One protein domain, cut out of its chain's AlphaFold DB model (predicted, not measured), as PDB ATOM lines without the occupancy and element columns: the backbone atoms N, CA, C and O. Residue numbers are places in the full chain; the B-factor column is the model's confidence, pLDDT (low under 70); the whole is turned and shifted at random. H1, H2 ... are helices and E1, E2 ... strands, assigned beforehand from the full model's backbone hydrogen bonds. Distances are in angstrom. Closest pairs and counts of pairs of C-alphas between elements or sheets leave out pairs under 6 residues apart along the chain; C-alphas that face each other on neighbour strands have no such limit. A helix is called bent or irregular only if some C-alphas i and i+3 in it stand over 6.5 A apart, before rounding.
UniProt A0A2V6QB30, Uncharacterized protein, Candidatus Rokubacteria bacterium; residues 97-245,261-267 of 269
ATOM      1  N   GLU A  97       1.587   8.929   1.787       63.03
ATOM      2  CA  GLU A  97       1.438   8.369   0.442       63.03
ATOM      3  C   GLU A  97       0.729   9.367  -0.483       63.03
ATOM      4  O   GLU A  97      -0.399   9.798  -0.229       63.03
ATOM      5  N   LEU A  98       1.380   9.712  -1.597       74.88
ATOM      6  CA  LEU A  98       0.733  10.404  -2.706       74.88
ATOM      7  C   LEU A  98       0.291   9.394  -3.756       74.88
ATOM      8  O   LEU A  98       1.101   8.631  -4.285       74.88
ATOM      9  N   THR A  99      -1.006   9.421  -4.060       76.81
ATOM     10  CA  THR A  99      -1.583   8.688  -5.187       76.81
ATOM     11  C   THR A  99      -1.721   9.650  -6.355       76.81
ATOM     12  O   THR A  99      -2.479  10.616  -6.275       76.81
ATOM     13  N   LEU A 100      -0.976   9.385  -7.423       77.75
ATOM     14  CA  LEU A 100      -1.037  10.127  -8.678       77.75
ATOM     15  C   LEU A 100      -1.411   9.175  -9.814       77.75
ATOM     16  O   LEU A 100      -1.226   7.957  -9.708       77.75
ATOM     17  N   ASP A 101      -1.942   9.743 -10.892       78.50
ATOM     18  CA  ASP A 101      -2.095   9.022 -12.152       78.50
ATOM     19  C   ASP A 101      -0.700   8.628 -12.676       78.50
ATOM     20  O   ASP A 101       0.261   9.384 -12.519       78.50
ATOM     21  N   ASP A 102      -0.577   7.448 -13.291       78.94
ATOM     22  CA  ASP A 102       0.702   6.887 -13.774       78.94
ATOM     23  C   ASP A 102       1.179   7.534 -15.094       78.94
ATOM     24  O   ASP A 102       1.676   6.876 -16.005       78.94
ATOM     25  N   ASP A 103       0.969   8.843 -15.224       89.38
ATOM     26  CA  ASP A 103       1.419   9.649 -16.352       89.38
ATOM     27  C   ASP A 103       2.691  10.415 -15.974       89.38
ATOM     28  O   ASP A 103       2.726  11.183 -15.009       89.38
ATOM     29  N   ALA A 104       3.750  10.230 -16.763       87.25
ATOM     30  CA  ALA A 104       5.072  10.771 -16.459       87.25
ATOM     31  C   ALA A 104       5.089  12.309 -16.384       87.25
ATOM     32  O   ALA A 104       5.781  12.876 -15.534       87.25
ATOM     33  N   LEU A 105       4.323  12.990 -17.245       89.69
ATOM     34  CA  LEU A 105       4.256  14.454 -17.254       89.69
ATOM     35  C   LEU A 105       3.474  14.989 -16.054       89.69
ATOM     36  O   LEU A 105       3.894  15.970 -15.445       89.69
ATOM     37  N   SER A 106       2.381  14.325 -15.682       89.12
ATOM     38  CA  SER A 106       1.579  14.671 -14.505       89.12
ATOM     39  C   SER A 106       2.377  14.500 -13.212       89.12
ATOM     40  O   SER A 106       2.342  15.367 -12.338       89.12
ATOM     41  N   ILE A 107       3.167  13.426 -13.115       89.56
ATOM     42  CA  ILE A 107       4.068  13.200 -11.980       89.56
ATOM     43  C   ILE A 107       5.142  14.286 -11.919       89.56
ATOM     44  O   ILE A 107       5.361  14.875 -10.859       89.56
ATOM     45  N   LEU A 108       5.793  14.594 -13.045       90.12
ATOM     46  CA  LEU A 108       6.793  15.658 -13.088       90.12
ATOM     47  C   LEU A 108       6.188  17.014 -12.700       90.12
ATOM     48  O   LEU A 108       6.806  17.751 -11.932       90.12
ATOM     49  N   ALA A 109       4.988  17.333 -13.188       90.06
ATOM     50  CA  ALA A 109       4.294  18.576 -12.874       90.06
ATOM     51  C   ALA A 109       4.006  18.698 -11.371       90.06
ATOM     52  O   ALA A 109       4.304  19.734 -10.779       90.06
ATOM     53  N   GLU A 110       3.511  17.634 -10.734       89.62
ATOM     54  CA  GLU A 110       3.219  17.633  -9.297       89.62
ATOM     55  C   GLU A 110       4.496  17.756  -8.451       89.62
ATOM     56  O   GLU A 110       4.562  18.561  -7.518       89.62
ATOM     57  N   PHE A 111       5.549  17.005  -8.789       88.88
ATOM     58  CA  PHE A 111       6.830  17.080  -8.079       88.88
ATOM     59  C   PHE A 111       7.518  18.434  -8.278       88.88
ATOM     60  O   PHE A 111       8.165  18.937  -7.357       88.88
ATOM     61  N   SER A 112       7.367  19.046  -9.453       88.38
ATOM     62  CA  SER A 112       7.880  20.391  -9.737       88.38
ATOM     63  C   SER A 112       7.103  21.454  -8.962       88.38
ATOM     64  O   SER A 112       7.716  22.317  -8.337       88.38
ATOM     65  N   ALA A 113       5.769  21.360  -8.921       89.00
ATOM     66  CA  ALA A 113       4.911  22.281  -8.172       89.00
ATOM     67  C   ALA A 113       5.215  22.277  -6.663       89.00
ATOM     68  O   ALA A 113       5.075  23.297  -5.992       89.00
ATOM     69  N   ARG A 114       5.671  21.135  -6.136       85.19
ATOM     70  CA  ARG A 114       6.098  20.965  -4.737       85.19
ATOM     71  C   ARG A 114       7.570  21.288  -4.485       85.19
ATOM     72  O   ARG A 114       8.016  21.191  -3.344       85.19
ATOM     73  N   GLU A 115       8.319  21.660  -5.523       85.56
ATOM     74  CA  GLU A 115       9.766  21.903  -5.469       85.56
ATOM     75  C   GLU A 115      10.570  20.686  -4.958       85.56
ATOM     76  O   GLU A 115      11.575  20.836  -4.258       85.56
ATOM     77  N   TRP A 116      10.113  19.470  -5.273       85.06
ATOM     78  CA  TRP A 116      10.751  18.210  -4.865       85.06
ATOM     79  C   TRP A 116      11.729  17.655  -5.897       85.06
ATOM     80  O   TRP A 116      12.479  16.732  -5.599       85.06
ATOM     81  N   CYS A 117      11.731  18.194  -7.114       84.69
ATOM     82  CA  CYS A 117      12.652  17.792  -8.169       84.69
ATOM     83  C   CYS A 117      13.349  19.006  -8.790       84.69
ATOM     84  O   CYS A 117      13.019  20.156  -8.516       84.69
ATOM     85  N   ASP A 118      14.339  18.722  -9.626       84.62
ATOM     86  CA  ASP A 118      15.174  19.682 -10.349       84.62
ATOM     87  C   ASP A 118      14.550  20.147 -11.681       84.62
ATOM     88  O   ASP A 118      15.214  20.806 -12.478       84.62
ATOM     89  N   GLY A 119      13.284  19.794 -11.939       85.38
ATOM     90  CA  GLY A 119      12.577  20.083 -13.190       85.38
ATOM     91  C   GLY A 119      12.935  19.147 -14.350       85.38
ATOM     92  O   GLY A 119      12.328  19.241 -15.416       85.38
ATOM     93  N   LEU A 120      13.880  18.221 -14.161       90.12
ATOM     94  CA  LEU A 120      14.179  17.168 -15.131       90.12
ATOM     95  C   LEU A 120      13.252  15.960 -14.915       90.12
ATOM     96  O   LEU A 120      12.800  15.732 -13.791       90.12
ATOM     97  N   PRO A 121      13.019  15.121 -15.942       91.25
ATOM     98  CA  PRO A 121      12.238  13.894 -15.791       91.25
ATOM     99  C   PRO A 121      12.730  13.034 -14.622       91.25
ATOM    100  O   PRO A 121      13.935  12.825 -14.470       91.25
ATOM    101  N   ILE A 122      11.816  12.536 -13.791       91.94
ATOM    102  CA  ILE A 122      12.136  11.698 -12.626       91.94
ATOM    103  C   ILE A 122      11.542  10.303 -12.773       91.94
ATOM    104  O   ILE A 122      10.520  10.117 -13.432       91.94
ATOM    105  N   VAL A 123      12.149   9.329 -12.096       93.06
ATOM    106  CA  VAL A 123      11.471   8.062 -11.804       93.06
ATOM    107  C   VAL A 123      10.690   8.230 -10.494       93.06
ATOM    108  O   VAL A 123      11.281   8.644  -9.497       93.06
ATOM    109  N   PRO A 124       9.384   7.919 -10.446       91.38
ATOM    110  CA  PRO A 124       8.595   8.107  -9.232       91.38
ATOM    111  C   PRO A 124       9.128   7.210  -8.096       91.38
ATOM    112  O   PRO A 124       9.249   5.992  -8.297       91.38
ATOM    113  N   PRO A 125       9.450   7.760  -6.909       91.94
ATOM    114  CA  PRO A 125      10.009   6.997  -5.797       91.94
ATOM    115  C   PRO A 125       8.914   6.202  -5.076       91.94
ATOM    116  O   PRO A 125       8.457   6.560  -3.996       91.94
ATOM    117  N   THR A 126       8.443   5.117  -5.687       91.50
ATOM    118  CA  THR A 126       7.469   4.219  -5.050       91.50
ATOM    119  C   THR A 126       8.111   3.406  -3.932       91.50
ATOM    120  O   THR A 126       9.303   3.104  -4.005       91.50
ATOM    121  N   ALA A 127       7.328   3.007  -2.922       90.62
ATOM    122  CA  ALA A 127       7.830   2.226  -1.784       90.62
ATOM    123  C   ALA A 127       8.604   0.969  -2.231       90.62
ATOM    124  O   ALA A 127       9.692   0.693  -1.736       90.62
ATOM    125  N   GLU A 128       8.109   0.272  -3.257       93.56
ATOM    126  CA  GLU A 128       8.774  -0.891  -3.861       93.56
ATOM    127  C   GLU A 128      10.149  -0.549  -4.465       93.56
ATOM    128  O   GLU A 128      11.119  -1.279  -4.259       93.56
ATOM    129  N   ARG A 129      10.266   0.577  -5.184       95.00
ATOM    130  CA  ARG A 129      11.535   1.013  -5.793       95.00
ATOM    131  C   ARG A 129      12.530   1.482  -4.739       95.00
ATOM    132  O   ARG A 129      13.719   1.201  -4.863       95.00
ATOM    133  N   VAL A 130      12.053   2.165  -3.698       95.00
ATOM    134  CA  VAL A 130      12.885   2.592  -2.565       95.00
ATOM    135  C   VAL A 130      13.376   1.374  -1.781       95.00
ATOM    136  O   VAL A 130      14.568   1.277  -1.509       95.00
ATOM    137  N   ALA A 131      12.516   0.390  -1.508       95.56
ATOM    138  CA  ALA A 131      12.912  -0.860  -0.857       95.56
ATOM    139  C   ALA A 131      13.952  -1.640  -1.683       95.56
ATOM    140  O   ALA A 131      14.957  -2.107  -1.140       95.56
ATOM    141  N   ALA A 132      13.763  -1.722  -3.006       97.12
ATOM    142  CA  ALA A 132      14.740  -2.326  -3.912       97.12
ATOM    143  C   ALA A 132      16.084  -1.574  -3.907       97.12
ATOM    144  O   ALA A 132      17.141  -2.201  -3.924       97.12
ATOM    145  N   MET A 133      16.051  -0.239  -3.838       97.12
ATOM    146  CA  MET A 133      17.243   0.608  -3.733       97.12
ATOM    147  C   MET A 133      17.984   0.400  -2.403       97.12
ATOM    148  O   MET A 133      19.211   0.291  -2.384       97.12
ATOM    149  N   LEU A 134      17.248   0.297  -1.290       96.50
ATOM    150  CA  LEU A 134      17.813   0.031   0.034       96.50
ATOM    151  C   LEU A 134      18.520  -1.325   0.084       96.50
ATOM    152  O   LEU A 134      19.593  -1.427   0.685       96.50
ATOM    153  N   GLY A 135      17.957  -2.352  -0.561       95.00
ATOM    154  CA  GLY A 135      18.572  -3.678  -0.659       95.00
ATOM    155  C   GLY A 135      18.820  -4.328   0.706       95.00
ATOM    156  O   GLY A 135      19.866  -4.938   0.911       95.00
ATOM    157  N   GLY A 136      17.899  -4.135   1.657       91.50
ATOM    158  CA  GLY A 136      17.989  -4.669   3.023       91.50
ATOM    159  C   GLY A 136      18.784  -3.815   4.019       91.50
ATOM    160  O   GLY A 136      18.918  -4.214   5.172       91.50
ATOM    161  N   ARG A 137      19.306  -2.650   3.611       94.12
ATOM    162  CA  ARG A 137      19.910  -1.676   4.538       94.12
ATOM    163  C   ARG A 137      18.846  -1.048   5.434       94.12
ATOM    164  O   ARG A 137      17.721  -0.826   4.989       94.12
ATOM    165  N   ASP A 138      19.236  -0.691   6.654       94.12
ATOM    166  CA  ASP A 138      18.397   0.116   7.536       94.12
ATOM    167  C   ASP A 138      18.245   1.541   6.974       94.12
ATOM    168  O   ASP A 138      19.212   2.297   6.868       94.12
ATOM    169  N   GLY A 139      17.016   1.898   6.599       91.31
ATOM    170  CA  GLY A 139      16.686   3.210   6.047       91.31
ATOM    171  C   GLY A 139      16.801   4.353   7.062       91.31
ATOM    172  O   GLY A 139      17.065   5.489   6.657       91.31
ATOM    173  N   ALA A 140      16.658   4.055   8.359       92.25
ATOM    174  CA  ALA A 140      16.702   5.042   9.437       92.25
ATOM    175  C   ALA A 140      18.131   5.486   9.784       92.25
ATOM    176  O   ALA A 140      18.322   6.572  10.340       92.25
ATOM    177  N   THR A 141      19.135   4.685   9.419       94.12
ATOM    178  CA  THR A 141      20.549   5.020   9.594       94.12
ATOM    179  C   THR A 141      20.857   6.372   8.938       94.12
ATOM    180  O   THR A 141      20.553   6.595   7.764       94.12
ATOM    181  N   SER A 142      21.458   7.288   9.700       92.75
ATOM    182  CA  SER A 142      21.870   8.615   9.226       92.75
ATOM    183  C   SER A 142      23.369   8.662   8.968       92.75
ATOM    184  O   SER A 142      24.145   8.212   9.806       92.75
ATOM    185  N   LEU A 143      23.772   9.260   7.843       90.62
ATOM    186  CA  LEU A 143      25.180   9.547   7.541       90.62
ATOM    187  C   LEU A 143      25.668  10.858   8.181       90.62
ATOM    188  O   LEU A 143      26.862  11.136   8.179       90.62
ATOM    189  N   GLY A 144      24.758  11.678   8.721       88.88
ATOM    190  CA  GLY A 144      25.094  12.934   9.392       88.88
ATOM    191  C   GLY A 144      24.121  14.076   9.099       88.88
ATOM    192  O   GLY A 144      23.144  13.941   8.355       88.88
ATOM    193  N   ALA A 145      24.388  15.229   9.717       88.00
ATOM    194  CA  ALA A 145      23.606  16.444   9.518       88.00
ATOM    195  C   ALA A 145      24.084  17.192   8.270       88.00
ATOM    196  O   ALA A 145      25.225  17.634   8.186       88.00
ATOM    197  N   MET A 146      23.178  17.367   7.316       84.88
ATOM    198  CA  MET A 146      23.493  17.879   5.995       84.88
ATOM    199  C   MET A 146      23.269  19.400   5.898       84.88
ATOM    200  O   MET A 146      22.118  19.838   6.021       84.88
ATOM    201  N   PRO A 147      24.307  20.227   5.663       82.06
ATOM    202  CA  PRO A 147      24.144  21.667   5.447       82.06
ATOM    203  C   PRO A 147      23.308  21.976   4.183       82.06
ATOM    204  O   PRO A 147      23.100  21.091   3.359       82.06
ATOM    205  N   PRO A 148      22.775  23.207   4.027       76.94
ATOM    206  CA  PRO A 148      22.750  24.294   5.010       76.94
ATOM    207  C   PRO A 148      21.602  24.156   6.025       76.94
ATOM    208  O   PRO A 148      21.555  24.898   6.999       76.94
ATOM    209  N   LEU A 149      20.657  23.239   5.790       80.31
ATOM    210  CA  LEU A 149      19.467  23.056   6.633       80.31
ATOM    211  C   LEU A 149      19.701  22.115   7.822       80.31
ATOM    212  O   LEU A 149      18.803  21.957   8.646       80.31
ATOM    213  N   TRP A 150      20.868  21.473   7.890       82.88
ATOM    214  CA  TRP A 150      21.297  20.555   8.949       82.88
ATOM    215  C   TRP A 150      20.308  19.417   9.223       82.88
ATOM    216  O   TRP A 150      20.166  18.937  10.347       82.88
ATOM    217  N   ARG A 151      19.608  18.971   8.175       84.19
ATOM    218  CA  ARG A 151      18.690  17.830   8.252       84.19
ATOM    219  C   ARG A 151      19.484  16.530   8.210       84.19
ATOM    220  O   ARG A 151      20.505  16.451   7.539       84.19
ATOM    221  N   GLN A 152      18.982  15.502   8.886       88.62
ATOM    222  CA  GLN A 152      19.602  14.177   8.865       88.62
ATOM    223  C   GLN A 152      19.540  13.572   7.455       88.62
ATOM    224  O   GLN A 152      18.444  13.416   6.897       88.62
ATOM    225  N   ALA A 153      20.709  13.244   6.901       90.25
ATOM    226  CA  ALA A 153      20.874  12.523   5.645       90.25
ATOM    227  C   ALA A 153      20.731  11.017   5.893       90.25
ATOM    228  O   ALA A 153      21.718  10.289   6.003       90.25
ATOM    229  N   THR A 154      19.485  10.559   6.020       93.31
ATOM    230  CA  THR A 154      19.188   9.135   6.215       93.31
ATOM    231  C   THR A 154      19.355   8.345   4.923       93.31
ATOM    232  O   THR A 154      19.126   8.868   3.829       93.31
ATOM    233  N   VAL A 155      19.723   7.069   5.047       94.88
ATOM    234  CA  VAL A 155      19.897   6.155   3.909       94.88
ATOM    235  C   VAL A 155      18.614   6.076   3.075       94.88
ATOM    236  O   VAL A 155      18.686   6.097   1.849       94.88
ATOM    237  N   GLU A 156      17.438   6.088   3.706       93.31
ATOM    238  CA  GLU A 156      16.150   6.128   3.005       93.31
ATOM    239  C   GLU A 156      15.968   7.390   2.151       93.31
ATOM    240  O   GLU A 156      15.603   7.299   0.979       93.31
ATOM    241  N   LYS A 157      16.290   8.576   2.683       91.75
ATOM    242  CA  LYS A 157      16.199   9.833   1.917       91.75
ATOM    243  C   LYS A 157      17.149   9.827   0.725       91.75
ATOM    244  O   LYS A 157      16.803  10.310  -0.352       91.75
ATOM    245  N   LEU A 158      18.341   9.260   0.900       93.69
ATOM    246  CA  LEU A 158      19.295   9.089  -0.193       93.69
ATOM    247  C   LEU A 158      18.789   8.073  -1.224       93.69
ATOM    248  O   LEU A 158      18.966   8.302  -2.419       93.69
ATOM    249  N   ALA A 159      18.119   7.003  -0.792       94.88
ATOM    250  CA  ALA A 159      17.507   6.020  -1.679       94.88
ATOM    251  C   ALA A 159      16.374   6.637  -2.512       94.88
ATOM    252  O   ALA A 159      16.342   6.441  -3.724       94.88
ATOM    253  N   VAL A 160      15.503   7.449  -1.903       93.69
ATOM    254  CA  VAL A 160      14.463   8.218  -2.610       93.69
ATOM    255  C   VAL A 160      15.085   9.090  -3.705       93.69
ATOM    256  O   VAL A 160      14.672   9.010  -4.862       93.69
ATOM    257  N   ASN A 161      16.134   9.851  -3.379       92.94
ATOM    258  CA  ASN A 161      16.826  10.701  -4.353       92.94
ATOM    259  C   ASN A 161      17.503   9.887  -5.465       92.94
ATOM    260  O   ASN A 161      17.453  10.272  -6.633       92.94
ATOM    261  N   ALA A 162      18.115   8.751  -5.121       95.06
ATOM    262  CA  ALA A 162      18.739   7.856  -6.087       95.06
ATOM    263  C   ALA A 162      17.705   7.260  -7.053       95.06
ATOM    264  O   ALA A 162      17.954   7.226  -8.259       95.06
ATOM    265  N   VAL A 163      16.532   6.855  -6.551       95.38
ATOM    266  CA  VAL A 163      15.418   6.397  -7.390       95.38
ATOM    267  C   VAL A 163      14.959   7.529  -8.298       95.38
ATOM    268  O   VAL A 163      14.952   7.337  -9.507       95.38
ATOM    269  N   MET A 164      14.674   8.719  -7.760       93.81
ATOM    270  CA  MET A 164      14.246   9.878  -8.554       93.81
ATOM    271  C   MET A 164      15.222  10.232  -9.677       93.81
ATOM    272  O   MET A 164      14.798  10.545 -10.791       93.81
ATOM    273  N   ALA A 165      16.523  10.119  -9.407       94.12
ATOM    274  CA  ALA A 165      17.582  10.341 -10.382       94.12
ATOM    275  C   ALA A 165      17.684   9.241 -11.458       94.12
ATOM    276  O   ALA A 165      18.410   9.429 -12.431       94.12
ATOM    277  N   GLY A 166      16.986   8.109 -11.308       94.25
ATOM    278  CA  GLY A 166      17.063   6.952 -12.204       94.25
ATOM    279  C   GLY A 166      18.294   6.070 -11.974       94.25
ATOM    280  O   GLY A 166      18.687   5.316 -12.873       94.25
ATOM    281  N   CYS A 167      18.920   6.182 -10.798       95.00
ATOM    282  CA  CYS A 167      20.087   5.398 -10.413       95.00
ATOM    283  C   CYS A 167      19.734   3.908 -10.323       95.00
ATOM    284  O   CYS A 167      18.630   3.540  -9.930       95.00
ATOM    285  N   GLU A 168      20.675   3.045 -10.694       95.12
ATOM    286  CA  GLU A 168      20.539   1.602 -10.487       95.12
ATOM    287  C   GLU A 168      20.903   1.238  -9.037       95.12
ATOM    288  O   GLU A 168      21.886   1.778  -8.519       95.12
ATOM    289  N   PRO A 169      20.213   0.278  -8.389       96.56
ATOM    290  CA  PRO A 169      20.541  -0.156  -7.027       96.56
ATOM    291  C   PRO A 169      22.006  -0.575  -6.846       96.56
ATOM    292  O   PRO A 169      22.609  -0.321  -5.804       96.56
ATOM    293  N   ALA A 170      22.625  -1.146  -7.885       95.69
ATOM    294  CA  ALA A 170      24.042  -1.506  -7.870       95.69
ATOM    295  C   ALA A 170      24.976  -0.291  -7.693       95.69
ATOM    296  O   ALA A 170      26.047  -0.419  -7.104       95.69
ATOM    297  N   ALA A 171      24.582   0.895  -8.160       95.62
ATOM    298  CA  ALA A 171      25.353   2.130  -8.019       95.62
ATOM    299  C   ALA A 171      25.094   2.859  -6.687       95.62
ATOM    300  O   ALA A 171      25.877   3.731  -6.307       95.62
ATOM    301  N   PHE A 172      24.052   2.490  -5.937       96.00
ATOM    302  CA  PHE A 172      23.682   3.154  -4.685       96.00
ATOM    303  C   PHE A 172      24.787   3.200  -3.616       96.00
ATOM    304  O   PHE A 172      24.958   4.254  -3.004       96.00
ATOM    305  N   PRO A 173      25.612   2.150  -3.417       95.69
ATOM    306  CA  PRO A 173      26.714   2.212  -2.455       95.69
ATOM    307  C   PRO A 173      27.725   3.325  -2.750       95.69
ATOM    308  O   PRO A 173      28.307   3.882  -1.826       95.69
ATOM    309  N   ILE A 174      27.906   3.683  -4.026       95.88
ATOM    310  CA  ILE A 174      28.775   4.797  -4.424       95.88
ATOM    311  C   ILE A 174      28.156   6.130  -4.002       95.88
ATOM    312  O   ILE A 174      28.874   7.008  -3.538       95.88
ATOM    313  N   VAL A 175      26.833   6.279  -4.130       95.44
ATOM    314  CA  VAL A 175      26.116   7.482  -3.680       95.44
ATOM    315  C   VAL A 175      26.248   7.648  -2.167       95.44
ATOM    316  O   VAL A 175      26.551   8.746  -1.712       95.44
ATOM    317  N   LEU A 176      26.077   6.568  -1.395       95.50
ATOM    318  CA  LEU A 176      26.246   6.601   0.062       95.50
ATOM    319  C   LEU A 176      27.667   7.022   0.454       95.50
ATOM    320  O   LEU A 176      27.821   7.984   1.201       95.50
ATOM    321  N   ALA A 177      28.687   6.376  -0.117       95.38
ATOM    322  CA  ALA A 177      30.086   6.709   0.152       95.38
ATOM    323  C   ALA A 177      30.441   8.148  -0.268       95.38
ATOM    324  O   ALA A 177      31.193   8.832   0.419       95.38
ATOM    325  N   ALA A 178      29.886   8.632  -1.384       94.69
ATOM    326  CA  ALA A 178      30.092  10.007  -1.830       94.69
ATOM    327  C   ALA A 178      29.470  11.019  -0.860       94.69
ATOM    328  O   ALA A 178      30.098  12.022  -0.541       94.69
ATOM    329  N   VAL A 179      28.252  10.757  -0.379       93.56
ATOM    330  CA  VAL A 179      27.579  11.627   0.593       93.56
ATOM    331  C   VAL A 179      28.312  11.629   1.931       93.56
ATOM    332  O   VAL A 179      28.514  12.699   2.494       93.56
ATOM    333  N   GLU A 180      28.751  10.466   2.407       93.88
ATOM    334  CA  GLU A 180      29.575  10.344   3.612       93.88
ATOM    335  C   GLU A 180      30.868  11.164   3.486       93.88
ATOM    336  O   GLU A 180      31.161  11.985   4.351       93.88
ATOM    337  N   ALA A 181      31.579  11.049   2.359       93.81
ATOM    338  CA  ALA A 181      32.781  11.840   2.095       93.81
ATOM    339  C   ALA A 181      32.501  13.350   1.988       93.81
ATOM    340  O   ALA A 181      33.301  14.165   2.434       93.81
ATOM    341  N   MET A 182      31.363  13.749   1.413       92.25
ATOM    342  CA  MET A 182      30.966  15.160   1.322       92.25
ATOM    343  C   MET A 182      30.571  15.759   2.676       92.25
ATOM    344  O   MET A 182      30.623  16.978   2.831       92.25
ATOM    345  N   LEU A 183      30.135  14.933   3.629       91.19
ATOM    346  CA  LEU A 183      29.815  15.357   4.992       91.19
ATOM    347  C   LEU A 183      31.064  15.539   5.862       91.19
ATOM    348  O   LEU A 183      30.956  16.119   6.943       91.19
ATOM    349  N   ASP A 184      32.237  15.103   5.391       92.94
ATOM    350  CA  ASP A 184      33.497  15.382   6.065       92.94
ATOM    351  C   ASP A 184      33.710  16.908   6.182       92.94
ATOM    352  O   ASP A 184      33.620  17.631   5.178       92.94
ATOM    353  N   PRO A 185      34.004  17.437   7.386       86.19
ATOM    354  CA  PRO A 185      34.204  18.870   7.593       86.19
ATOM    355  C   PRO A 185      35.268  19.491   6.678       86.19
ATOM    356  O   PRO A 185      35.147  20.664   6.318       86.19
ATOM    357  N   THR A 186      36.283  18.724   6.265       90.81
ATOM    358  CA  THR A 186      37.354  19.194   5.372       90.81
ATOM    359  C   THR A 186      36.860  19.516   3.963       90.81
ATOM    360  O   THR A 186      37.431  20.387   3.307       90.81
ATOM    361  N   PHE A 187      35.768  18.888   3.508       88.44
ATOM    362  CA  PHE A 187      35.165  19.181   2.206       88.44
ATOM    363  C   PHE A 187      34.453  20.544   2.181       88.44
ATOM    364  O   PHE A 187      34.242  21.115   1.111       88.44
ATOM    365  N   ASN A 188      34.090  21.092   3.349       86.88
ATOM    366  CA  ASN A 188      33.360  22.355   3.487       86.88
ATOM    367  C   ASN A 188      32.111  22.421   2.586       86.88
ATOM    368  O   ASN A 188      31.897  23.360   1.811       86.88
ATOM    369  N   LEU A 189      31.246  21.410   2.706       86.75
ATOM    370  CA  LEU A 189      30.021  21.327   1.913       86.75
ATOM    371  C   LEU A 189      29.130  22.563   2.069       86.75
ATOM    372  O   LEU A 189      28.483  22.973   1.108       86.75
ATOM    373  N   TYR A 190      29.121  23.188   3.249       84.25
ATOM    374  CA  TYR A 190      28.394  24.434   3.476       84.25
ATOM    375  C   TYR A 190      28.842  25.534   2.503       84.25
ATOM    376  O   TYR A 190      27.998  26.138   1.842       84.25
ATOM    377  N   GLY A 191      30.152  25.753   2.347       82.50
ATOM    378  CA  GLY A 191      30.691  26.735   1.403       82.50
ATOM    379  C   GLY A 191      30.322  26.429  -0.051       82.50
ATOM    380  O   GLY A 191      29.929  27.327  -0.794       82.50
ATOM    381  N   VAL A 192      30.350  25.148  -0.434       84.81
ATOM    382  CA  VAL A 192      29.953  24.689  -1.779       84.81
ATOM    383  C   VAL A 192      28.464  24.940  -2.062       84.81
ATOM    384  O   VAL A 192      28.063  25.044  -3.217       84.81
ATOM    385  N   GLN A 193      27.624  25.030  -1.031       79.94
ATOM    386  CA  GLN A 193      26.173  25.192  -1.174       79.94
ATOM    387  C   GLN A 193      25.655  26.599  -0.937       79.94
ATOM    388  O   GLN A 193      24.616  26.961  -1.482       79.94
ATOM    389  N   ALA A 194      26.355  27.374  -0.117       80.31
ATOM    390  CA  ALA A 194      26.024  28.764   0.152       80.31
ATOM    391  C   ALA A 194      26.518  29.707  -0.959       80.31
ATOM    392  O   ALA A 194      26.124  30.871  -0.988       80.31
ATOM    393  N   THR A 195      27.379  29.224  -1.861       80.12
ATOM    394  CA  THR A 195      27.894  30.025  -2.972       80.12
ATOM    395  C   THR A 195      26.829  30.299  -4.035       80.12
ATOM    396  O   THR A 195      26.016  29.441  -4.377       80.12
ATOM    397  N   THR A 196      26.851  31.511  -4.587       77.25
ATOM    398  CA  THR A 196      26.051  31.901  -5.757       77.25
ATOM    399  C   THR A 196      26.718  31.510  -7.080       77.25
ATOM    400  O   THR A 196      26.092  31.605  -8.134       77.25
ATOM    401  N   HIS A 197      27.977  31.061  -7.048       78.44
ATOM    402  CA  HIS A 197      28.688  30.555  -8.220       78.44
ATOM    403  C   HIS A 197      28.263  29.102  -8.519       78.44
ATOM    404  O   HIS A 197      28.143  28.312  -7.580       78.44
ATOM    405  N   PRO A 198      28.046  28.698  -9.788       75.62
ATOM    406  CA  PRO A 198      27.780  27.302 -10.131       75.62
ATOM    407  C   PRO A 198      28.968  26.402  -9.772       75.62
ATOM    408  O   PRO A 198      29.958  26.334 -10.496       75.62
ATOM    409  N   VAL A 199      28.847  25.676  -8.659       83.69
ATOM    410  CA  VAL A 199      29.831  24.685  -8.210       83.69
ATOM    411  C   VAL A 199      29.159  23.320  -8.052       83.69
ATOM    412  O   VAL A 199      28.103  23.182  -7.421       83.69
ATOM    413  N   ALA A 200      29.800  22.293  -8.607       84.06
ATOM    414  CA  ALA A 200      29.382  20.901  -8.496       84.06
ATOM    415  C   ALA A 200      30.527  20.046  -7.921       84.06
ATOM    416  O   ALA A 200      31.668  20.199  -8.363       84.06
ATOM    417  N   PRO A 201      30.255  19.147  -6.956       88.81
ATOM    418  CA  PRO A 201      31.239  18.173  -6.498       88.81
ATOM    419  C   PRO A 201      31.695  17.255  -7.638       88.81
ATOM    420  O   PRO A 201      30.868  16.699  -8.362       88.81
ATOM    421  N   LEU A 202      33.007  17.054  -7.765       91.31
ATOM    422  CA  LEU A 202      33.581  16.029  -8.634       91.31
ATOM    423  C   LEU A 202      33.762  14.738  -7.835       91.31
ATOM    424  O   LEU A 202      34.541  14.700  -6.885       91.31
ATOM    425  N   LEU A 203      33.079  13.668  -8.245       92.25
ATOM    426  CA  LEU A 203      33.265  12.342  -7.665       92.25
ATOM    427  C   LEU A 203      34.264  11.531  -8.494       92.25
ATOM    428  O   LEU A 203      34.021  11.245  -9.666       92.25
ATOM    429  N   VAL A 204      35.354  11.102  -7.859       93.12
ATOM    430  CA  VAL A 204      36.332  10.183  -8.452       93.12
ATOM    431  C   VAL A 204      36.200   8.823  -7.778       93.12
ATOM    432  O   VAL A 204      36.440   8.684  -6.583       93.12
ATOM    433  N   VAL A 205      35.828   7.803  -8.552       93.12
ATOM    434  CA  VAL A 205      35.686   6.428  -8.058       93.12
ATOM    435  C   VAL A 205      36.895   5.612  -8.491       93.12
ATOM    436  O   VAL A 205      37.115   5.399  -9.684       93.12
ATOM    437  N   ASN A 206      37.662   5.113  -7.524       91.81
ATOM    438  CA  ASN A 206      38.766   4.196  -7.780       91.81
ATOM    439  C   ASN A 206      38.356   2.742  -7.481       91.81
ATOM    440  O   ASN A 206      37.655   2.465  -6.510       91.81
ATOM    441  N   GLY A 207      38.811   1.805  -8.317       90.50
ATOM    442  CA  GLY A 207      38.705   0.369  -8.054       90.50
ATOM    443  C   GLY A 207      37.717  -0.396  -8.940       90.50
ATOM    444  O   GLY A 207      37.019   0.147  -9.798       90.50
ATOM    445  N   ALA A 208      37.678  -1.717  -8.743       92.12
ATOM    446  CA  ALA A 208      36.899  -2.631  -9.582       92.12
ATOM    447  C   ALA A 208      35.377  -2.449  -9.439       92.12
ATOM    448  O   ALA A 208      34.639  -2.792 -10.359       92.12
ATOM    449  N   TYR A 209      34.901  -1.898  -8.315       93.19
ATOM    450  CA  TYR A 209      33.471  -1.678  -8.092       93.19
ATOM    451  C   TYR A 209      32.874  -0.689  -9.102       93.19
ATOM    452  O   TYR A 209      31.844  -0.999  -9.688       93.19
ATOM    453  N   GLY A 210      33.564   0.422  -9.395       91.81
ATOM    454  CA  GLY A 210      33.126   1.384 -10.414       91.81
ATOM    455  C   GLY A 210      32.923   0.726 -11.784       91.81
ATOM    456  O   GLY A 210      31.875   0.878 -12.404       91.81
ATOM    457  N   ARG A 211      33.877  -0.114 -12.210       90.81
ATOM    458  CA  ARG A 211      33.757  -0.874 -13.467       90.81
ATOM    459  C   ARG A 211      32.571  -1.839 -13.459       90.81
ATOM    460  O   ARG A 211      31.865  -1.926 -14.455       90.81
ATOM    461  N   ARG A 212      32.327  -2.533 -12.340       92.75
ATOM    462  CA  ARG A 212      31.197  -3.472 -12.205       92.75
ATOM    463  C   ARG A 212      29.836  -2.795 -12.350       92.75
ATOM    464  O   ARG A 212      28.926  -3.411 -12.884       92.75
ATOM    465  N   VAL A 213      29.700  -1.553 -11.890       92.94
ATOM    466  CA  VAL A 213      28.439  -0.798 -11.995       92.94
ATOM    467  C   VAL A 213      28.321   0.006 -13.294       92.94
ATOM    468  O   VAL A 213      27.349   0.734 -13.475       92.94
ATOM    469  N   GLY A 214      29.303  -0.104 -14.194       91.94
ATOM    470  CA  GLY A 214      29.291   0.576 -15.487       91.94
ATOM    471  C   GLY A 214      29.669   2.060 -15.441       91.94
ATOM    472  O   GLY A 214      29.258   2.805 -16.329       91.94
ATOM    473  N   LEU A 215      30.437   2.510 -14.438       94.31
ATOM    474  CA  LEU A 215      31.041   3.849 -14.470       94.31
ATOM    475  C   LEU A 215      32.052   3.944 -15.614       94.31
ATOM    476  O   LEU A 215      32.958   3.114 -15.732       94.31
ATOM    477  N   HIS A 216      31.925   4.993 -16.420       93.38
ATOM    478  CA  HIS A 216      32.834   5.266 -17.528       93.38
ATOM    479  C   HIS A 216      33.923   6.253 -17.116       93.38
ATOM    480  O   HIS A 216      33.626   7.340 -16.623       93.38
ATOM    481  N   ALA A 217      35.179   5.885 -17.362       91.88
ATOM    482  CA  ALA A 217      36.359   6.696 -17.052       91.88
ATOM    483  C   ALA A 217      37.173   7.088 -18.302       91.88
ATOM    484  O   ALA A 217      38.268   7.629 -18.178       91.88
ATOM    485  N   GLY A 218      36.673   6.777 -19.504       89.31
ATOM    486  CA  GLY A 218      37.359   7.061 -20.765       89.31
ATOM    487  C   GLY A 218      37.019   8.431 -21.354       89.31
ATOM    488  O   GLY A 218      36.489   9.316 -20.681       89.31
ATOM    489  N   SER A 219      37.289   8.589 -22.652       89.94
ATOM    490  CA  SER A 219      36.912   9.796 -23.397       89.94
ATOM    491  C   SER A 219      35.413  10.074 -23.261       89.94
ATOM    492  O   SER A 219      34.594   9.155 -23.359       89.94
ATOM    493  N   GLY A 220      35.065  11.335 -22.997       86.00
ATOM    494  CA  GLY A 220      33.681  11.754 -22.793       86.00
ATOM    495  C   GLY A 220      33.061  11.298 -21.468       86.00
ATOM    496  O   GLY A 220      31.843  11.212 -21.394       86.00
ATOM    497  N   CYS A 221      33.841  11.017 -20.414       88.88
ATOM    498  CA  CYS A 221      33.315  10.607 -19.098       88.88
ATOM    499  C   CYS A 221      32.317  11.587 -18.454       88.88
ATOM    500  O   CYS A 221      31.467  11.155 -17.675       88.88
ATOM    501  N   PHE A 222      32.374  12.871 -18.815       87.88
ATOM    502  CA  PHE A 222      31.399  13.898 -18.422       87.88
ATOM    503  C   PHE A 222      30.313  14.156 -19.482       87.88
ATOM    504  O   PHE A 222      29.482  15.045 -19.317       87.88
ATOM    505  N   GLY A 223      30.341  13.419 -20.591       83.75
ATOM    506  CA  GLY A 223      29.410  13.542 -21.703       83.75
ATOM    507  C   GLY A 223      28.160  12.666 -21.554       83.75
ATOM    508  O   GLY A 223      28.044  11.865 -20.620       83.75
ATOM    509  N   PRO A 224      27.204  12.801 -22.488       82.12
ATOM    510  CA  PRO A 224      26.006  11.971 -22.518       82.12
ATOM    511  C   PRO A 224      26.339  10.508 -22.857       82.12
ATOM    512  O   PRO A 224      27.356  10.214 -23.478       82.12
ATOM    513  N   GLY A 225      25.441   9.588 -22.491       84.50
ATOM    514  CA  GLY A 225      25.519   8.170 -22.882       84.50
ATOM    515  C   GLY A 225      25.953   7.204 -21.775       84.50
ATOM    516  O   GLY A 225      25.759   6.000 -21.915       84.50
ATOM    517  N   PHE A 226      26.447   7.704 -20.639       91.62
ATOM    518  CA  PHE A 226      26.841   6.870 -19.498       91.62
ATOM    519  C   PHE A 226      25.847   7.024 -18.351       91.62
ATOM    520  O   PHE A 226      25.978   7.918 -17.514       91.62
ATOM    521  N   ARG A 227      24.838   6.141 -18.314       91.50
ATOM    522  CA  ARG A 227      23.757   6.197 -17.317       91.50
ATOM    523  C   ARG A 227      24.298   6.282 -15.891       91.50
ATOM    524  O   ARG A 227      23.890   7.183 -15.175       91.50
ATOM    525  N   ALA A 228      25.246   5.422 -15.507       93.06
ATOM    526  CA  ALA A 228      25.822   5.426 -14.160       93.06
ATOM    527  C   ALA A 228      26.423   6.793 -13.786       93.06
ATOM    528  O   ALA A 228      26.092   7.336 -12.735       93.06
ATOM    529  N   ASN A 229      27.237   7.387 -14.665       94.00
ATOM    530  CA  ASN A 229      27.850   8.699 -14.432       94.00
ATOM    531  C   ASN A 229      26.777   9.785 -14.246       94.00
ATOM    532  O   ASN A 229      26.824  10.549 -13.280       94.00
ATOM    533  N   ALA A 230      25.783   9.817 -15.139       92.62
ATOM    534  CA  ALA A 230      24.720  10.818 -15.117       92.62
ATOM    535  C   ALA A 230      23.816  10.684 -13.881       92.62
ATOM    536  O   ALA A 230      23.538  11.670 -13.200       92.62
ATOM    537  N   THR A 231      23.374   9.466 -13.558       93.88
ATOM    538  CA  THR A 231      22.415   9.234 -12.472       93.88
ATOM    539  C   THR A 231      23.063   9.344 -11.098       93.88
ATOM    540  O   THR A 231      22.411   9.828 -10.181       93.88
ATOM    541  N   ILE A 232      24.337   8.954 -10.937       94.31
ATOM    542  CA  ILE A 232      25.081   9.154  -9.680       94.31
ATOM    543  C   ILE A 232      25.290  10.651  -9.433       94.31
ATOM    544  O   ILE A 232      24.957  11.141  -8.355       94.31
ATOM    545  N   GLY A 233      25.775  11.393 -10.436       91.38
ATOM    546  CA  GLY A 233      25.973  12.841 -10.316       91.38
ATOM    547  C   GLY A 233      24.669  13.580 -10.008       91.38
ATOM    548  O   GLY A 233      24.626  14.436  -9.121       91.38
ATOM    549  N   ARG A 234      23.573  13.188 -10.673       91.00
ATOM    550  CA  ARG A 234      22.242  13.728 -10.387       91.00
ATOM    551  C   ARG A 234      21.766  13.352  -8.986       91.00
ATOM    552  O   ARG A 234      21.399  14.254  -8.252       91.00
ATOM    553  N   ALA A 235      21.862  12.092  -8.557       91.88
ATOM    554  CA  ALA A 235      21.459  11.668  -7.207       91.88
ATOM    555  C   ALA A 235      22.179  12.461  -6.098       91.88
ATOM    556  O   ALA A 235      21.560  12.861  -5.110       91.88
ATOM    557  N   ILE A 236      23.469  12.753  -6.296       87.81
ATOM    558  CA  ILE A 236      24.295  13.566  -5.389       87.81
ATOM    559  C   ILE A 236      23.956  15.064  -5.479       87.81
ATOM    560  O   ILE A 236      24.284  15.824  -4.577       87.81
ATOM    561  N   THR A 237      23.285  15.528  -6.528       74.94
ATOM    562  CA  THR A 237      22.882  16.937  -6.651       74.94
ATOM    563  C   THR A 237      21.435  17.153  -6.197       74.94
ATOM    564  O   THR A 237      21.139  18.153  -5.545       74.94
ATOM    565  N   THR A 238      20.539  16.198  -6.475       57.94
ATOM    566  CA  THR A 238      19.091  16.276  -6.219       57.94
ATOM    567  C   THR A 238      18.743  16.314  -4.731       57.94
ATOM    568  O   THR A 238      17.719  16.891  -4.376       57.94
ATOM    569  N   TRP A 239      19.601  15.829  -3.825       59.22
ATOM    570  CA  TRP A 239      19.324  15.949  -2.383       59.22
ATOM    571  C   TRP A 239      19.190  17.403  -1.904       59.22
ATOM    572  O   TRP A 239      18.561  17.655  -0.875       59.22
ATOM    573  N   ARG A 240      19.729  18.369  -2.664       51.56
ATOM    574  CA  ARG A 240      19.632  19.811  -2.390       51.56
ATOM    575  C   ARG A 240      18.188  20.337  -2.395       51.56
ATOM    576  O   ARG A 240      17.935  21.409  -1.844       51.56
ATOM    577  N   LEU A 241      17.228  19.603  -2.962       46.41
ATOM    578  CA  LEU A 241      15.831  20.021  -3.064       46.41
ATOM    579  C   LEU A 241      14.954  19.328  -2.017       46.41
ATOM    580  O   LEU A 241      14.465  18.222  -2.195       46.41
ATOM    581  N   LYS A 242      14.767  20.032  -0.894       48.81
ATOM    582  CA  LYS A 242      13.516  20.138  -0.117       48.81
ATOM    583  C   LYS A 242      12.634  18.877   0.026       48.81
ATOM    584  O   LYS A 242      11.419  19.017   0.136       48.81
ATOM    585  N   ALA A 243      13.189  17.682   0.216       40.50
ATOM    586  CA  ALA A 243      12.428  16.512   0.688       40.50
ATOM    587  C   ALA A 243      12.043  16.619   2.187       40.50
ATOM    588  O   ALA A 243      12.158  15.678   2.962       40.50
ATOM    589  N   ALA A 244      11.675  17.821   2.634       38.91
ATOM    590  CA  ALA A 244      10.728  18.011   3.721       38.91
ATOM    591  C   ALA A 244      10.073  19.387   3.502       38.91
ATOM    592  O   ALA A 244      10.811  20.374   3.332       38.91
ATOM    593  N   PRO A 245       8.733  19.464   3.503       34.62
ATOM    594  CA  PRO A 245       7.984  20.661   3.161       34.62
ATOM    595  C   PRO A 245       8.391  21.834   4.053       34.62
ATOM    596  O   PRO A 245       8.607  21.691   5.260       34.62
ATOM    597  N   GLY A 261      -3.579   3.490  -8.905       34.75
ATOM    598  CA  GLY A 261      -2.527   4.502  -9.016       34.75
ATOM    599  C   GLY A 261      -1.241   4.041  -8.333       34.75
ATOM    600  O   GLY A 261      -1.274   3.185  -7.443       34.75
ATOM    601  N   ALA A 262      -0.110   4.583  -8.777       40.59
ATOM    602  CA  ALA A 262       1.200   4.303  -8.203       40.59
ATOM    603  C   ALA A 262       1.357   5.042  -6.861       40.59
ATOM    604  O   ALA A 262       1.113   6.245  -6.776       40.59
ATOM    605  N   ARG A 263       1.768   4.322  -5.809       44.12
ATOM    606  CA  ARG A 263       2.019   4.879  -4.469       44.12
ATOM    607  C   ARG A 263       3.453   5.387  -4.372       44.12
ATOM    608  O   ARG A 263       4.379   4.578  -4.356       44.12
ATOM    609  N   CYS A 264       3.645   6.707  -4.330       37.03
ATOM    610  CA  CYS A 264       4.959   7.316  -4.101       37.03
ATOM    611  C   CYS A 264       5.218   7.519  -2.606       37.03
ATOM    612  O   CYS A 264       4.400   8.124  -1.914       37.03
ATOM    613  N   ALA A 265       6.376   7.048  -2.139       36.59
ATOM    614  CA  ALA A 265       6.892   7.340  -0.813       36.59
ATOM    615  C   ALA A 265       7.525   8.737  -0.829       36.59
ATOM    616  O   ALA A 265       8.343   9.061  -1.693       36.59
ATOM    617  N   THR A 266       7.143   9.584   0.121       36.84
ATOM    618  CA  THR A 266       7.712  10.925   0.288       36.84
ATOM    619  C   THR A 266       8.249  11.055   1.702       36.84
ATOM    620  O   THR A 266       7.522  10.779   2.656       36.84
ATOM    621  N   ALA A 267       9.493  11.508   1.846       28.36
ATOM    622  CA  ALA A 267      10.061  11.803   3.152       28.36
ATOM    623  C   ALA A 267       9.434  13.094   3.706       28.36
ATOM    624  O   ALA A 267       9.677  14.191   3.198       28.36
TER     625      ALA A 267
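What this domain is: This is residues 97 to 245 and 261 to 267 of the 269 residues of an uncharacterized protein of Candidatus Rokubacteria bacterium (UniProt A0A2V6QB30). Three crossed helices, H3, H4 and H7, touch one another and make the core, with H2 packed on H3 and on the first residues of H4, and the small hairpin E2 and E3 beside the last residues of H4. At one end of the longest axis lie H1 and the short strand pair E1 and E4, loosely joined to the core; at the other end, long links without named elements join the short helices H5 and H6 to each other and H6 to H7. The printed part has 156 residues, with seven named helices and four named strands in the order E1 H1 H2 E2 E3 H3 H4 H5 H6 H7 E4; the class is mostly helix, and the two sheets, E1 - E4 and E2 - E3, are antiparallel. The whole is compact, with a radius of gyration of the C-alphas of 15.4 A and spans of 41 by 33 by 32 A.

Where its parts are: E2, residues 142 to 146, is 9.9 A long, and E3, residues 151 to 154, is 8.9 A long. H3, residues 155 to 164, follows E3 with no residue between them and is 14.2 A long. H4, residues 169 to 182, is the longest helix at 20.3 A and runs from C-alpha 169 at (20.541, -0.156, -7.027) to C-alpha 182 at (30.966, 15.160, 1.322); it is irregular, with C-alphas 170 and 173 7.1 A apart. H7, residues 227 to 238, is 15.7 A long. H2 is residues 127 to 134, 10.4 A; H5 is residues 189 to 194, 8.6 A; H6 is residues 208 to 212, 6.3 A. H1, residues 104 to 113, is 14.2 A long. E1, residues 98 to 100, is 6.2 A long and begins with C-alpha 98 at (0.733, 10.404, -2.706). E4, residues 262 to 264, is 6.3 A long and ends with C-alpha 264 at (4.959, 7.316, -4.101).

How they stand to each other: E2 and E3 form an antiparallel hairpin, 153 degrees between their directions, with N 146 and O 151 2.8 A apart and N 143 and O 153 2.9 A apart. The closest C-alphas of E2 and H4 are those of Leu 143 and Glu 180, 5.9 A apart. H3 and H4 are the hubs, touching three helices each. They touch each other at a steep tilt of 59 degrees, opposite ways, closest at the C-alphas of Ala 162 and Phe 172, 7.0 A; H4 does so with residues 172 to 176 alone. H7 touches H3, closest at the C-alphas of Ala 162 and Ala 235, 4.8 A, at a steep tilt of 59 degrees, opposite ways. H7 touches H4, closest at the C-alphas of Val 175 and Ile 232, 6.3 A, at a steep tilt of 44 degrees, the same way. H2 touches H3, closest at the C-alphas of Met 133 and Ala 159, 5.8 A, at a steep tilt of 67 degrees. H2 also touches H4, by its residues 169 to 172 alone, closest at the C-alphas of Met 133 and Pro 169, 4.7 A. H5 is close to but not clearly touching H4, and H6 is near H4. E1 and E4 are antiparallel at 144 degrees, with N 264 and O 98 3.2 A apart. H1 touches no helix; the closest C-alphas of E1 and H1 are those of Leu 100 and Ile 107, 6.8 A apart. In H1, H2, H3, H5, H6 and H7 every O i to N i+4 pair is within hydrogen-bond range; in H4, 8 of 10 are.

The domain as a whole: The C-alphas farthest apart are those of Thr 186 and Gly 261, 44.9 A. Residues 246 to 260 are cut out, and C-alphas 245 and 261 are 22.8 A apart across the cut. The links H1 to H2, H5 to H6 and H6 to H7 are long. The mean pLDDT of the printed part is 85.0; residue 97, residues 238 to 245 and residues 261 to 267 are under 70.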